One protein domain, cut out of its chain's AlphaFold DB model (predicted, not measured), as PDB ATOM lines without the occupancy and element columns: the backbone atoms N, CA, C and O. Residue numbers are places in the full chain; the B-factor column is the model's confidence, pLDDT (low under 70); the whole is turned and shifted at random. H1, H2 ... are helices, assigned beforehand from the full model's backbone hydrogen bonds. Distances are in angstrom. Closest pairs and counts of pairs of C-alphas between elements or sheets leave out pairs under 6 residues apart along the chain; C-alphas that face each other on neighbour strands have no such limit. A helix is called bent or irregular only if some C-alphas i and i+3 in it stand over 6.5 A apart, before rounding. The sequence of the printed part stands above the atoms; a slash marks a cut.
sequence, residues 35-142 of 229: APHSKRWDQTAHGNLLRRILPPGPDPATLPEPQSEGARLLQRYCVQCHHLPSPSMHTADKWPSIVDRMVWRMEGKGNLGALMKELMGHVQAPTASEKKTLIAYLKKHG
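This is residues 35 to 142 of the 229 residues of an uncharacterized protein of Azospira oryzae (UniProt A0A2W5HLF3). H6, the longest helix, stands at one end of the model, and from it two helices reach through the middle: H3, set about perpendicular to H6, and H4, which touches H6 with residues 95 to 99 alone. At the other end of the longest axis are a small corner of two short helices, H1 and H2, and, apart from these, the short helix H5 beyond the last residues of H4; of two long loops with no named element, residues 52 to 68 run from H2 to the first residues of H3 near H6, and residues 79 to 94 lead from the end of H3 in the middle back to the first residues of H4 at the end where H6 stands. The printed part has 108 residues with six named helices, in the order H1, H2, H3, H4, H5, H6, and no named strand, and its class is all helix. It is compact, with a radius of gyration of the C-alphas of 13.4 A, and it spans 36 by 25 by 21 A along its three main axes.

H6, residues 128 to 140, is the longest helix by residues and measures 18.5 A from first to last C-alpha. It begins with C-alpha 128 at (214.759, 211.565, 179.670) and ends with C-alpha 140 at (217.719, 193.830, 175.472). H4, residues 95 to 106, measures 16.1 A, and H3, residues 69 to 78, measures 13.9 A. H3 begins with C-alpha 69 at (220.053, 204.529, 168.585). H1, residues 35 to 42, measures 10.8 A and begins with C-alpha 35 at (240.163, 208.467, 172.144). H2, residues 47 to 51, measures 6.4 A, and H5, residues 113 to 119, measures 10.3 A. None of the six helices is bent or irregular.

H6 touches H3, with 13 pairs of C-alphas within 8 A; the closest are the C-alphas of Gly 70 and Leu 134, 4.7 A apart. The lines of H6 and H3 are about perpendicular, at 76 degrees. H6 also touches H4, which meets it with residues 95 to 99 alone; the closest C-alphas are those of Pro 96 and Ile 135, 5.8 A apart. H4 and H6 run opposite ways at a steep tilt of 38 degrees, only just past shallow. H3 and H4 are near each other, with 7 pairs of C-alphas within 10 A and the closest C-alphas 8.4 A apart. H5 is close to H4 but not clearly touching it: the closest C-alphas, those of Arg 105 and Met 116, are 7.1 A apart. The lines of H4 and H5 are about perpendicular, at 86 degrees. H1 and H2 touch only at the corner by their link, where the closest C-alphas, those of Trp 41 and Gly 47, are 4.0 A apart. H1 and H2 are apart from H3, H4, H5 and H6. H5 is also apart from H3 and H6. In H1, H2, H3, H4, H5 and H6 every O i to N i+4 pair is within hydrogen-bond range.

The two C-alphas farthest apart are those of Glu 65 and Ala 114, at 37.6 A, and the first and last printed C-alphas, of Ala 35 and Gly 142, are 25.3 A apart. The centres of H3 and H4 are nearest to the mean of the C-alphas, at 8.2 A and 8.5 A, and those of H5 and H1 are farthest from it, at 16.7 A and 14.0 A. The link from H1 to H2 is tight, with 4 residues. The links from H4 to H5 and from H5 to H6 are short, with 6 and 8 residues. The links from H2 to H3 and from H3 to H4 are long, with 17 and 16 residues. The printed part runs from residue 35 to residue 142 and has no cut. The mean pLDDT of the printed part is 90.6, and no printed residue is under 70; H2 has a mean of 78 and H6 a mean of 99.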
ATOM      1  N   ALA A  35     238.885 207.755 172.198       80.62
ATOM      2  CA  ALA A  35     240.163 208.467 172.144       80.62
ATOM      3  C   ALA A  35     240.128 209.949 172.594       80.62
ATOM      4  O   ALA A  35     241.003 210.357 173.369       80.62
ATOM      5  N   PRO A  36     239.156 210.789 172.177       80.56
ATOM      6  CA  PRO A  36     239.107 212.173 172.654       80.56
ATOM      7  C   PRO A  36     238.817 212.265 174.160       80.56
ATOM      8  O   PRO A  36     239.320 213.168 174.833       80.56
ATOM      9  N   HIS A  37     238.046 211.327 174.713       85.12
ATOM     10  CA  HIS A  37     237.715 211.302 176.135       85.12
ATOM     11  C   HIS A  37     238.865 210.753 176.975       85.12
ATOM     12  O   HIS A  37     239.167 211.326 178.022       85.12
ATOM     13  N   SER A  38     239.569 209.725 176.493       80.75
ATOM     14  CA  SER A  38     240.731 209.175 177.193       80.75
ATOM     15  C   SER A  38     241.854 210.201 177.337       80.75
ATOM     16  O   SER A  38     242.412 210.350 178.422       80.75
ATOM     17  N   LYS A  39     242.103 210.990 176.282       83.25
ATOM     18  CA  LYS A  39     243.057 212.105 176.321       83.25
ATOM     19  C   LYS A  39     242.670 213.152 177.366       83.25
ATOM     20  O   LYS A  39     243.536 213.694 178.045       83.25
ATOM     21  N   ARG A  40     241.374 213.433 177.528       81.44
ATOM     22  CA  ARG A  40     240.900 214.340 178.582       81.44
ATOM     23  C   ARG A  40     241.182 213.770 179.967       81.44
ATOM     24  O   ARG A  40     241.573 214.529 180.846       81.44
ATOM     25  N   TRP A  41     241.015 212.463 180.174       83.06
ATOM     26  CA  TRP A  41     241.364 211.851 181.456       83.06
ATOM     27  C   TRP A  41     242.841 212.106 181.771       83.06
ATOM     28  O   TRP A  41     243.127 212.628 182.844       83.06
ATOM     29  N   ASP A  42     243.751 211.884 180.813       80.44
ATOM     30  CA  ASP A  42     245.197 212.152 180.965       80.44
ATOM     31  C   ASP A  42     245.534 213.580 181.400       80.44
ATOM     32  O   ASP A  42     246.546 213.805 182.057       80.44
ATOM     33  N   GLN A  43     244.690 214.545 181.042       80.44
ATOM     34  CA  GLN A  43     244.927 215.967 181.280       80.44
ATOM     35  C   GLN A  43     244.363 216.476 182.614       80.44
ATOM     36  O   GLN A  43     244.603 217.628 182.967       80.44
ATOM     37  N   THR A  44     243.620 215.654 183.360       74.25
ATOM     38  CA  THR A  44     243.028 216.054 184.649       74.25
ATOM     39  C   THR A  44     243.766 215.417 185.823       74.25
ATOM     40  O   THR A  44     244.164 214.254 185.758       74.25
ATOM     41  N   ALA A  45     243.866 216.138 186.946       77.00
ATOM     42  CA  ALA A  45     244.486 215.642 188.184       77.00
ATOM     43  C   ALA A  45     243.854 214.334 188.711       77.00
ATOM     44  O   ALA A  45     244.457 213.604 189.495       77.00
ATOM     45  N   HIS A  46     242.641 214.015 188.255       76.50
ATOM     46  CA  HIS A  46     241.852 212.867 188.684       76.50
ATOM     47  C   HIS A  46     241.605 211.836 187.572       76.50
ATOM     48  O   HIS A  46     240.833 210.897 187.766       76.50
ATOM     49  N   GLY A  47     242.278 211.945 186.423       76.38
ATOM     50  CA  GLY A  47     242.107 211.027 185.292       76.38
ATOM     51  C   GLY A  47     242.324 209.558 185.628       76.38
ATOM     52  O   GLY A  47     241.631 208.677 185.119       76.38
ATOM     53  N   ASN A  48     243.256 209.288 186.541       76.25
ATOM     54  CA  ASN A  48     243.515 207.930 186.988       76.25
ATOM     55  C   ASN A  48     242.309 207.328 187.703       76.25
ATOM     56  O   ASN A  48     242.041 206.167 187.442       76.25
ATOM     57  N   LEU A  49     241.555 208.098 188.506       79.12
ATOM     58  CA  LEU A  49     240.326 207.638 189.171       79.12
ATOM     59  C   LEU A  49     239.281 207.168 188.153       79.12
ATOM     60  O   LEU A  49     238.671 206.119 188.340       79.12
ATOM     61  N   LEU A  50     239.112 207.933 187.074       80.12
ATOM     62  CA  LEU A  50     238.188 207.640 185.980       80.12
ATOM     63  C   LEU A  50     238.581 206.365 185.226       80.12
ATOM     64  O   LEU A  50     237.746 205.490 184.995       80.12
ATOM     65  N   ARG A  51     239.879 206.202 184.946       77.00
ATOM     66  CA  ARG A  51     240.406 204.979 184.339       77.00
ATOM     67  C   ARG A  51     240.118 203.737 185.159       77.00
ATOM     68  O   ARG A  51     239.801 202.736 184.548       77.00
ATOM     69  N   ARG A  52     240.167 203.787 186.498       76.31
ATOM     70  CA  ARG A  52     239.977 202.602 187.376       76.31
ATOM     71  C   ARG A  52     238.579 201.988 187.307       76.31
ATOM     72  O   ARG A  52     238.383 200.902 187.846       76.31
ATOM     73  N   ILE A  53     237.602 202.700 186.740       81.12
ATOM     74  CA  ILE A  53     236.189 202.329 186.842       81.12
ATOM     75  C   ILE A  53     235.896 201.066 186.031       81.12
ATOM     76  O   ILE A  53     235.224 200.180 186.551       81.12
ATOM     77  N   LEU A  54     236.389 200.986 184.791       86.06
ATOM     78  CA  LEU A  54     236.202 199.836 183.905       86.06
ATOM     79  C   LEU A  54     237.493 199.512 183.149       86.06
ATOM     80  O   LEU A  54     238.188 200.448 182.750       86.06
ATOM     81  N   PRO A  55     237.778 198.223 182.891       83.94
ATOM     82  CA  PRO A  55     238.853 197.824 181.988       83.94
ATOM     83  C   PRO A  55     238.556 198.284 180.550       83.94
ATOM     84  O   PRO A  55     237.416 198.656 180.256       83.94
ATOM     85  N   PRO A  56     239.546 198.225 179.636       85.88
ATOM     86  CA  PRO A  56     239.330 198.497 178.218       85.88
ATOM     87  C   PRO A  56     238.079 197.803 177.656       85.88
ATOM     88  O   PRO A  56     237.861 196.607 177.859       85.88
ATOM     89  N   GLY A  57     237.241 198.591 176.984       83.12
ATOM     90  CA  GLY A  57     235.924 198.187 176.498       83.12
ATOM     91  C   GLY A  57     235.967 197.379 175.196       83.12
ATOM     92  O   GLY A  57     237.033 197.207 174.599       83.12
ATOM     93  N   PRO A  58     234.815 196.865 174.725       88.00
ATOM     94  CA  PRO A  58     234.726 196.262 173.402       88.00
ATOM     95  C   PRO A  58     234.912 197.322 172.306       88.00
ATOM     96  O   PRO A  58     234.663 198.506 172.521       88.00
ATOM     97  N   ASP A  59     235.271 196.887 171.099       89.06
ATOM     98  CA  ASP A  59     235.184 197.749 169.918       89.06
ATOM     99  C   ASP A  59     233.707 198.133 169.690       89.06
ATOM    100  O   ASP A  59     232.863 197.230 169.604       89.06
ATOM    101  N   PRO A  60     233.364 199.430 169.570       91.00
ATOM    102  CA  PRO A  60     232.005 199.869 169.283       91.00
ATOM    103  C   PRO A  60     231.337 199.171 168.089       91.00
ATOM    104  O   PRO A  60     230.131 198.925 168.122       91.00
ATOM    105  N   ALA A  61     232.102 198.802 167.055       90.88
ATOM    106  CA  ALA A  61     231.583 198.094 165.884       90.88
ATOM    107  C   ALA A  61     231.101 196.666 166.207       90.88
ATOM    108  O   ALA A  61     230.301 196.100 165.464       90.88
ATOM    109  N   THR A  62     231.560 196.096 167.324       90.81
ATOM    110  CA  THR A  62     231.198 194.751 167.801       90.81
ATOM    111  C   THR A  62     230.035 194.749 168.793       90.81
ATOM    112  O   THR A  62     229.612 193.683 169.243       90.81
ATOM    113  N   LEU A  63     229.494 195.924 169.142       94.75
ATOM    114  CA  LEU A  63     228.292 196.005 169.963       94.75
ATOM    115  C   LEU A  63     227.106 195.324 169.255       94.75
ATOM    116  O   LEU A  63     226.985 195.419 168.035       94.75
ATOM    117  N   PRO A  64     226.183 194.687 169.997       95.50
ATOM    118  CA  PRO A  64     224.922 194.221 169.429       95.50
ATOM    119  C   PRO A  64     224.159 195.380 168.785       95.50
ATOM    120  O   PRO A  64     224.027 196.435 169.396       95.50
ATOM    121  N   GLU A  65     223.648 195.203 167.567       97.25
ATOM    122  CA  GLU A  65     222.921 196.257 166.834       97.25
ATOM    123  C   GLU A  65     223.677 197.607 166.844       97.25
ATOM    124  O   GLU A  65     223.147 198.614 167.325       97.25
ATOM    125  N   PRO A  66     224.921 197.662 166.325       95.75
ATOM    126  CA  PRO A  66     225.850 198.773 166.573       95.75
ATOM    127  C   PRO A  66     225.394 200.102 165.947       95.75
ATOM    128  O   PRO A  66     225.840 201.174 166.349       95.75
ATOM    129  N   GLN A  67     224.479 200.038 164.975       95.69
ATOM    130  CA  GLN A  67     223.874 201.202 164.322       95.69
ATOM    131  C   GLN A  67     222.559 201.656 164.967       95.69
ATOM    132  O   GLN A  67     222.001 202.667 164.544       95.69
ATOM    133  N   SER A  68     222.055 200.930 165.970       98.19
ATOM    134  CA  SER A  68     220.851 201.321 166.699       98.19
ATOM    135  C   SER A  68     221.079 202.600 167.499       98.19
ATOM    136  O   SER A  68     222.193 202.899 167.937       98.19
ATOM    137  N   GLU A  69     219.996 203.329 167.753       98.19
ATOM    138  CA  GLU A  69     220.053 204.529 168.585       98.19
ATOM    139  C   GLU A  69     220.607 204.219 169.984       98.19
ATOM    140  O   GLU A  69     221.473 204.926 170.485       98.19
ATOM    141  N   GLY A  70     220.206 203.099 170.591       98.25
ATOM    142  CA  GLY A  70     220.717 202.684 171.897       98.25
ATOM    143  C   GLY A  70     222.231 202.449 171.928       98.25
ATOM    144  O   GLY A  70     222.897 202.917 172.853       98.25
ATOM    145  N   ALA A  71     222.786 201.798 170.900       97.81
ATOM    146  CA  ALA A  71     224.230 201.596 170.777       97.81
ATOM    147  C   ALA A  71     224.985 202.922 170.594       97.81
ATOM    148  O   ALA A  71     226.063 203.103 171.164       97.81
ATOM    149  N   ARG A  72     224.417 203.870 169.837       97.44
ATOM    150  CA  ARG A  72     224.995 205.212 169.651       97.44
ATOM    151  C   ARG A  72     224.960 206.034 170.936       97.44
ATOM    152  O   ARG A  72     225.944 206.696 171.253       97.44
ATOM    153  N   LEU A  73     223.881 205.954 171.715       98.19
ATOM    154  CA  LEU A  73     223.777 206.629 173.014       98.19
ATOM    155  C   LEU A  73     224.750 206.038 174.044       98.19
ATOM    156  O   LEU A  73     225.379 206.791 174.785       98.19
ATOM    157  N   LEU A  74     224.922 204.712 174.060       97.44
ATOM    158  CA  LEU A  74     225.908 204.031 174.906       97.44
ATOM    159  C   LEU A  74     227.321 204.557 174.623       97.44
ATOM    160  O   LEU A  74     228.031 204.980 175.535       97.44
ATOM    161  N   GLN A  75     227.681 204.599 173.340       95.12
ATOM    162  CA  GLN A  75     228.942 205.154 172.857       95.12
ATOM    163  C   GLN A  75     229.098 206.633 173.196       95.12
ATOM    164  O   GLN A  75     230.149 207.028 173.665       95.12
ATOM    165  N   ARG A  76     228.064 207.453 172.995       95.06
ATOM    166  CA  ARG A  76     228.124 208.900 173.230       95.06
ATOM    167  C   ARG A  76     228.326 209.247 174.701       95.06
ATOM    168  O   ARG A  76     229.094 210.150 175.023       95.06
ATOM    169  N   TYR A  77     227.594 208.578 175.590       96.00
ATOM    170  CA  TYR A  77     227.514 209.005 176.982       96.00
ATOM    171  C   TYR A  77     228.524 208.319 177.889       96.00
ATOM    172  O   TYR A  77     229.135 208.991 178.721       96.00
ATOM    173  N   CYS A  78     228.703 207.006 177.750       94.38
ATOM    174  CA  CYS A  78     229.437 206.214 178.734       94.38
ATOM    175  C   CYS A  78     230.955 206.370 178.603       94.38
ATOM    176  O   CYS A  78     231.659 206.375 179.609       94.38
ATOM    177  N   VAL A  79     231.445 206.604 177.384       92.06
ATOM    178  CA  VAL A  79     232.876 206.816 177.117       92.06
ATOM    179  C   VAL A  79     233.402 208.152 177.638       92.06
ATOM    180  O   VAL A  79     234.598 208.403 177.591       92.06
ATOM    181  N   GLN A  80     232.536 209.048 178.123       91.06
ATOM    182  CA  GLN A  80     232.973 210.352 178.622       91.06
ATOM    183  C   GLN A  80     233.849 210.222 179.875       91.06
ATOM    184  O   GLN A  80     234.717 211.071 180.111       91.06
ATOM    185  N   CYS A  81     233.630 209.173 180.670       87.94
ATOM    186  CA  CYS A  81     234.207 209.036 182.006       87.94
ATOM    187  C   CYS A  81     234.995 207.740 182.210       87.94
ATOM    188  O   CYS A  81     235.822 207.690 183.106       87.94
ATOM    189  N   HIS A  82     234.730 206.691 181.439       90.69
ATOM    190  CA  HIS A  82     235.416 205.406 181.548       90.69
ATOM    191  C   HIS A  82     235.384 204.694 180.193       90.69
ATOM    192  O   HIS A  82     234.707 205.150 179.277       90.69
ATOM    193  N   HIS A  83     236.088 203.572 180.055       90.19
ATOM    194  CA  HIS A  83     236.012 202.748 178.846       90.19
ATOM    195  C   HIS A  83     234.578 202.285 178.544       90.19
ATOM    196  O   HIS A  83     233.739 202.208 179.448       90.19
ATOM    197  N   LEU A  84     234.277 201.994 177.275       92.94
ATOM    198  CA  LEU A  84     232.946 201.589 176.832       92.94
ATOM    199  C   LEU A  84     232.493 200.319 177.577       92.94
ATOM    200  O   LEU A  84     233.151 199.282 177.489       92.94
ATOM    201  N   PRO A  85     231.366 200.351 178.306       93.31
ATOM    202  CA  PRO A  85     230.834 199.144 178.918       93.31
ATOM    203  C   PRO A  85     230.237 198.210 177.858       93.31
ATOM    204  O   PRO A  85     229.553 198.644 176.931       93.31
ATOM    205  N   SER A  86     230.433 196.903 178.035       92.38
ATOM    206  CA  SER A  86     229.697 195.893 177.267       92.38
ATOM    207  C   SER A  86     228.264 195.771 177.798       92.38
ATOM    208  O   SER A  86     228.103 195.581 179.004       92.38
ATOM    209  N   PRO A  87     227.214 195.761 176.953       94.94
ATOM    210  CA  PRO A  87     225.842 195.486 177.402       94.94
ATOM    211  C   PRO A  87     225.700 194.150 178.143       94.94
ATOM    212  O   PRO A  87     224.855 193.994 179.020       94.94
ATOM    213  N   SER A  88     226.576 193.192 177.839       91.94
ATOM    214  CA  SER A  88     226.599 191.874 178.466       91.94
ATOM    215  C   SER A  88     227.389 191.809 179.777       91.94
ATOM    216  O   SER A  88     227.600 190.710 180.265       91.94
ATOM    217  N   MET A  89     227.838 192.928 180.355       90.12
ATOM    218  CA  MET A  89     228.517 192.912 181.662       90.12
ATOM    219  C   MET A  89     227.547 192.853 182.852       90.12
ATOM    220  O   MET A  89     227.951 192.543 183.966       90.12
ATOM    221  N   HIS A  90     226.268 193.180 182.651       94.31
ATOM    222  CA  HIS A  90     225.247 193.126 183.695       94.31
ATOM    223  C   HIS A  90     223.964 192.502 183.165       94.31
ATOM    224  O   HIS A  90     223.676 192.559 181.968       94.31
ATOM    225  N   THR A  91     223.180 191.916 184.066       95.38
ATOM    226  CA  THR A  91     221.857 191.383 183.744       95.38
ATOM    227  C   THR A  91     220.864 192.504 183.442       95.38
ATOM    228  O   THR A  91     221.017 193.647 183.888       95.38
ATOM    229  N   ALA A  92     219.820 192.178 182.676       95.69
ATOM    230  CA  ALA A  92     218.822 193.146 182.225       95.69
ATOM    231  C   ALA A  92     218.154 193.920 183.380       95.69
ATOM    232  O   ALA A  92     217.905 195.117 183.270       95.69
ATOM    233  N   ASP A  93     217.881 193.267 184.508       95.75
ATOM    234  CA  ASP A  93     217.257 193.878 185.686       95.75
ATOM    235  C   ASP A  93     218.165 194.892 186.403       95.75
ATOM    236  O   ASP A  93     217.665 195.821 187.039       95.75
ATOM    237  N   LYS A  94     219.492 194.769 186.269       96.19
ATOM    238  CA  LYS A  94     220.458 195.663 186.929       96.19
ATOM    239  C   LYS A  94     220.681 196.964 186.173       96.19
ATOM    240  O   LYS A  94     220.923 197.998 186.798       96.19
ATOM    241  N   TRP A  95     220.572 196.933 184.847       97.12
ATOM    242  CA  TRP A  95     220.881 198.078 183.995       97.12
ATOM    243  C   TRP A  95     220.140 199.376 184.343       97.12
ATOM    244  O   TRP A  95     220.818 200.403 184.407       97.12
ATOM    245  N   PRO A  96     218.821 199.391 184.632       98.31
ATOM    246  CA  PRO A  96     218.122 200.623 184.999       98.31
ATOM    247  C   PRO A  96     218.775 201.361 186.176       98.31
ATOM    248  O   PRO A  96     219.143 202.523 186.039       98.31
ATOM    249  N   SER A  97     219.027 200.662 187.290       97.69
ATOM    250  CA  SER A  97     219.632 201.259 188.490       97.69
ATOM    251  C   SER A  97     221.061 201.759 188.245       97.69
ATOM    252  O   SER A  97     221.487 202.771 188.808       97.69
ATOM    253  N   ILE A  98     221.818 201.062 187.396       96.31
ATOM    254  CA  ILE A  98     223.183 201.457 187.034       96.31
ATOM    255  C   ILE A  98     223.156 202.726 186.185       96.31
ATOM    256  O   ILE A  98     223.865 203.680 186.509       96.31
ATOM    257  N   VAL A  99     222.308 202.775 185.154       97.94
ATOM    258  CA  VAL A  99     222.144 203.966 184.310       97.94
ATOM    259  C   VAL A  99     221.641 205.146 185.136       97.94
ATOM    260  O   VAL A  99     222.197 206.231 185.016       97.94
ATOM    261  N   ASP A 100     220.665 204.948 186.024       97.62
ATOM    262  CA  ASP A 100     220.176 205.994 186.932       97.62
ATOM    263  C   ASP A 100     221.311 206.604 187.757       97.62
ATOM    264  O   ASP A 100     221.450 207.826 187.832       97.62
ATOM    265  N   ARG A 101     222.169 205.750 188.324       95.75
ATOM    266  CA  ARG A 101     223.341 206.178 189.093       95.75
ATOM    267  C   ARG A 101     224.352 206.926 188.230       95.75
ATOM    268  O   ARG A 101     224.947 207.885 188.714       95.75
ATOM    269  N   MET A 102     224.582 206.486 186.992       95.38
ATOM    270  CA  MET A 102     225.513 207.164 186.086       95.38
ATOM    271  C   MET A 102     224.970 208.529 185.684       95.38
ATOM    272  O   MET A 102     225.689 209.506 185.829       95.38
ATOM    273  N   VAL A 103     223.697 208.631 185.296       96.25
ATOM    274  CA  VAL A 103     223.059 209.914 184.957       96.25
ATOM    275  C   VAL A 103     223.105 210.878 186.142       96.25
ATOM    276  O   VAL A 103     223.509 212.022 185.978       96.25
ATOM    277  N   TRP A 104     222.804 210.404 187.355       94.19
ATOM    278  CA  TRP A 104     222.925 211.215 188.569       94.19
ATOM    279  C   TRP A 104     224.350 211.762 188.769       94.19
ATOM    280  O   TRP A 104     224.519 212.933 189.105       94.19
ATOM    281  N   ARG A 105     225.381 210.953 188.487       92.25
ATOM    282  CA  ARG A 105     226.784 211.403 188.504       92.25
ATOM    283  C   ARG A 105     227.087 212.397 187.399       92.25
ATOM    284  O   ARG A 105     227.691 213.418 187.684       92.25
ATOM    285  N   MET A 106     226.630 212.144 186.178       93.06
ATOM    286  CA  MET A 106     226.818 213.036 185.028       93.06
ATOM    287  C   MET A 106     226.218 214.430 185.274       93.06
ATOM    288  O   MET A 106     226.729 215.412 184.756       93.06
ATOM    289  N   GLU A 107     225.191 214.533 186.120       92.06
ATOM    290  CA  GLU A 107     224.614 215.799 186.603       92.06
ATOM    291  C   GLU A 107     225.436 216.476 187.724       92.06
ATOM    292  O   GLU A 107     224.972 217.423 188.360       92.06
ATOM    293  N   GLY A 108     226.644 215.984 188.017       89.00
ATOM    294  CA  GLY A 108     227.528 216.496 189.067       89.00
ATOM    295  C   GLY A 108     227.102 216.131 190.492       89.00
ATOM    296  O   GLY A 108     227.619 216.710 191.447       89.00
ATOM    297  N   LYS A 109     226.163 215.190 190.664       89.31
ATOM    298  CA  LYS A 109     225.674 214.744 191.979       89.31
ATOM    299  C   LYS A 109     226.409 213.471 192.402       89.31
ATOM    300  O   LYS A 109     226.821 212.670 191.570       89.31
ATOM    301  N   GLY A 110     226.641 213.258 193.693       83.75
ATOM    302  CA  GLY A 110     227.568 212.195 194.080       83.75
ATOM    303  C   GLY A 110     227.891 212.119 195.556       83.75
ATOM    304  O   GLY A 110     227.787 213.101 196.281       83.75
ATOM    305  N   ASN A 111     228.421 210.967 195.960       80.00
ATOM    306  CA  ASN A 111     229.117 210.793 197.235       80.00
ATOM    307  C   ASN A 111     230.495 211.486 197.278       80.00
ATOM    308  O   ASN A 111     231.115 211.512 198.332       80.00
ATOM    309  N   LEU A 112     230.971 212.050 196.157       80.81
ATOM    310  CA  LEU A 112     232.210 212.839 196.088       80.81
ATOM    311  C   LEU A 112     231.969 214.359 196.195       80.81
ATOM    312  O   LEU A 112     232.905 215.135 196.036       80.81
ATOM    313  N   GLY A 113     230.734 214.808 196.452       83.44
ATOM    314  CA  GLY A 113     230.428 216.221 196.710       83.44
ATOM    315  C   GLY A 113     230.949 217.175 195.625       83.44
ATOM    316  O   GLY A 113     230.719 216.955 194.436       83.44
ATOM    317  N   ALA A 114     231.670 218.226 196.037       83.94
ATOM    318  CA  ALA A 114     232.228 219.240 195.137       83.94
ATOM    319  C   ALA A 114     233.168 218.657 194.065       83.94
ATOM    320  O   ALA A 114     233.122 219.098 192.918       83.94
ATOM    321  N   LEU A 115     233.933 217.612 194.405       83.38
ATOM    322  CA  LEU A 115     234.808 216.919 193.457       83.38
ATOM    323  C   LEU A 115     234.006 216.277 192.316       83.38
ATOM    324  O   LEU A 115     234.440 216.311 191.170       83.38
ATOM    325  N   MET A 116     232.814 215.727 192.583       85.00
ATOM    326  CA  MET A 116     231.982 215.170 191.505       85.00
ATOM    327  C   MET A 116     231.560 216.252 190.511       85.00
ATOM    328  O   MET A 116     231.593 216.029 189.304       85.00
ATOM    329  N   LYS A 117     231.183 217.434 191.006       83.31
ATOM    330  CA  LYS A 117     230.789 218.558 190.152       83.31
ATOM    331  C   LYS A 117     231.942 219.017 189.258       83.31
ATOM    332  O   LYS A 117     231.716 219.296 188.086       83.31
ATOM    333  N   GLU A 118     233.160 219.056 189.794       82.94
ATOM    334  CA  GLU A 118     234.370 219.368 189.030       82.94
ATOM    335  C   GLU A 118     234.648 218.307 187.955       82.94
ATOM    336  O   GLU A 118     234.739 218.638 186.773       82.94
ATOM    337  N   LEU A 119     234.681 217.025 188.340       81.19
ATOM    338  CA  LEU A 119     234.910 215.902 187.422       81.19
ATOM    339  C   LEU A 119     233.916 215.885 186.253       81.19
ATOM    340  O   LEU A 119     234.265 215.492 185.138       81.19
ATOM    341  N   MET A 120     232.672 216.285 186.512       86.81
ATOM    342  CA  MET A 120     231.558 216.189 185.569       86.81
ATOM    343  C   MET A 120     231.283 217.501 184.824       86.81
ATOM    344  O   MET A 120     230.379 217.545 183.996       86.81
ATOM    345  N   GLY A 121     232.079 218.558 185.039       83.56
ATOM    346  CA  GLY A 121     231.857 219.885 184.440       83.56
ATOM    347  C   GLY A 121     231.843 219.917 182.903       83.56
ATOM    348  O   GLY A 121     231.297 220.842 182.308       83.56
ATOM    349  N   HIS A 122     232.394 218.888 182.253       84.38
ATOM    350  CA  HIS A 122     232.410 218.718 180.793       84.38
ATOM    351  C   HIS A 122     231.685 217.445 180.328       84.38
ATOM    352  O   HIS A 122     231.967 216.926 179.242       84.38
ATOM    353  N   VAL A 123     230.819 216.884 181.171       89.94
ATOM    354  CA  VAL A 123     230.070 215.660 180.889       89.94
ATOM    355  C   VAL A 123     228.637 216.027 180.529       89.94
ATOM    356  O   VAL A 123     227.969 216.776 181.234       89.94
ATOM    357  N   GLN A 124     228.155 215.498 179.411       94.31
ATOM    358  CA  GLN A 124     226.770 215.665 178.979       94.31
ATOM    359  C   GLN A 124     225.923 214.536 179.548       94.31
ATOM    360  O   GLN A 124     226.253 213.382 179.292       94.31
ATOM    361  N   ALA A 125     224.827 214.842 180.242       95.88
ATOM    362  CA  ALA A 125     223.821 213.855 180.634       95.88
ATOM    363  C   ALA A 125     222.785 213.628 179.507       95.88
ATOM    364  O   ALA A 125     222.492 214.565 178.759       95.88
ATOM    365  N   PRO A 126     222.220 212.413 179.366       97.69
ATOM    366  CA  PRO A 126     221.136 212.153 178.423       97.69
ATOM    367  C   PRO A 126     219.843 212.859 178.841       97.69
ATOM    368  O   PRO A 126     219.538 212.984 180.028       97.69
ATOM    369  N   THR A 127     219.022 213.230 177.861       98.06
ATOM    370  CA  THR A 127     217.618 213.590 178.100       98.06
ATOM    371  C   THR A 127     216.827 212.395 178.647       98.06
ATOM    372  O   THR A 127     217.240 211.238 178.541       98.06
ATOM    373  N   ALA A 128     215.630 212.641 179.189       98.00
ATOM    374  CA  ALA A 128     214.759 211.565 179.670       98.00
ATOM    375  C   ALA A 128     214.407 210.533 178.574       98.00
ATOM    376  O   ALA A 128     214.346 209.333 178.853       98.00
ATOM    377  N   SER A 129     214.215 210.986 177.330       98.44
ATOM    378  CA  SER A 129     213.943 210.111 176.182       98.44
ATOM    379  C   SER A 129     215.163 209.256 175.825       98.44
ATOM    380  O   SER A 129     215.067 208.031 175.766       98.44
ATOM    381  N   GLU A 130     216.337 209.879 175.690       98.69
ATOM    382  CA  GLU A 130     217.596 209.177 175.400       98.69
ATOM    383  C   GLU A 130     217.933 208.155 176.492       98.69
ATOM    384  O   GLU A 130     218.275 207.012 176.195       98.69
ATOM    385  N   LYS A 131     217.754 208.519 177.766       98.69
ATOM    386  CA  LYS A 131     217.937 207.608 178.899       98.69
ATOM    387  C   LYS A 131     217.028 206.381 178.792       98.69
ATOM    388  O   LYS A 131     217.488 205.262 179.020       98.69
ATOM    389  N   LYS A 132     215.754 206.562 178.428       98.62
ATOM    390  CA  LYS A 132     214.810 205.451 178.224       98.62
ATOM    391  C   LYS A 132     215.269 204.531 177.089       98.62
ATOM    392  O   LYS A 132     215.258 203.313 177.266       98.62
ATOM    393  N   THR A 133     215.708 205.095 175.963       98.81
ATOM    394  CA  THR A 133     216.242 204.334 174.822       98.81
ATOM    395  C   THR A 133     217.502 203.555 175.199       98.81
ATOM    396  O   THR A 133     217.603 202.364 174.904       98.81
ATOM    397  N   LEU A 134     218.428 204.191 175.919       98.69
ATOM    398  CA  LEU A 134     219.656 203.566 176.404       98.69
ATOM    399  C   LEU A 134     219.363 202.387 177.344       98.69
ATOM    400  O   LEU A 134     219.916 201.302 177.165       98.69
ATOM    401  N   ILE A 135     218.456 202.564 178.311       98.69
ATOM    402  CA  ILE A 135     218.047 201.485 179.223       98.69
ATOM    403  C   ILE A 135     217.405 200.336 178.443       98.69
ATOM    404  O   ILE A 135     217.722 199.178 178.703       98.69
ATOM    405  N   ALA A 136     216.521 200.624 177.485       98.69
ATOM    406  CA  ALA A 136     215.877 199.586 176.682       98.69
ATOM    407  C   ALA A 136     216.905 198.742 175.910       98.69
ATOM    408  O   ALA A 136     216.821 197.514 175.920       98.69
ATOM    409  N   TYR A 137     217.904 199.391 175.314       98.69
ATOM    410  CA  TYR A 137     219.000 198.724 174.615       98.69
ATOM    411  C   TYR A 137     219.843 197.844 175.549       98.69
ATOM    412  O   TYR A 137     220.035 196.658 175.280       98.69
ATOM    413  N   LEU A 138     220.277 198.379 176.693       98.50
ATOM    414  CA  LEU A 138     221.073 197.627 177.670       98.50
ATOM    415  C   LEU A 138     220.300 196.439 178.258       98.50
ATOM    416  O   LEU A 138     220.861 195.362 178.431       98.50
ATOM    417  N   LYS A 139     218.993 196.593 178.501       98.19
ATOM    418  CA  LYS A 139     218.122 195.486 178.919       98.19
ATOM    419  C   LYS A 139     218.043 194.390 177.862       98.19
ATOM    420  O   LYS A 139     218.155 193.218 178.202       98.19
ATOM    421  N   LYS A 140     217.848 194.767 176.595       98.00
ATOM    422  CA  LYS A 140     217.719 193.830 175.472       98.00
ATOM    423  C   LYS A 140     218.987 193.000 175.259       98.00
ATOM    424  O   LYS A 140     218.892 191.831 174.904       98.00
ATOM    425  N   HIS A 141     220.156 193.593 175.492       97.38
ATOM    426  CA  HIS A 141     221.460 192.963 175.258       97.38
ATOM    427  C   HIS A 141     222.216 192.607 176.551       97.38
ATOM    428  O   HIS A 141     223.428 192.358 176.525       97.38
ATOM    429  N   GLY A 142     221.487 192.579 177.669       95.50
ATOM    430  CA  GLY A 142     221.984 192.219 178.988       95.50
ATOM    431  C   GLY A 142     222.549 190.801 179.052       95.50
ATOM    432  O   GLY A 142     222.268 189.935 178.218       95.50
TER     433      GLY A 142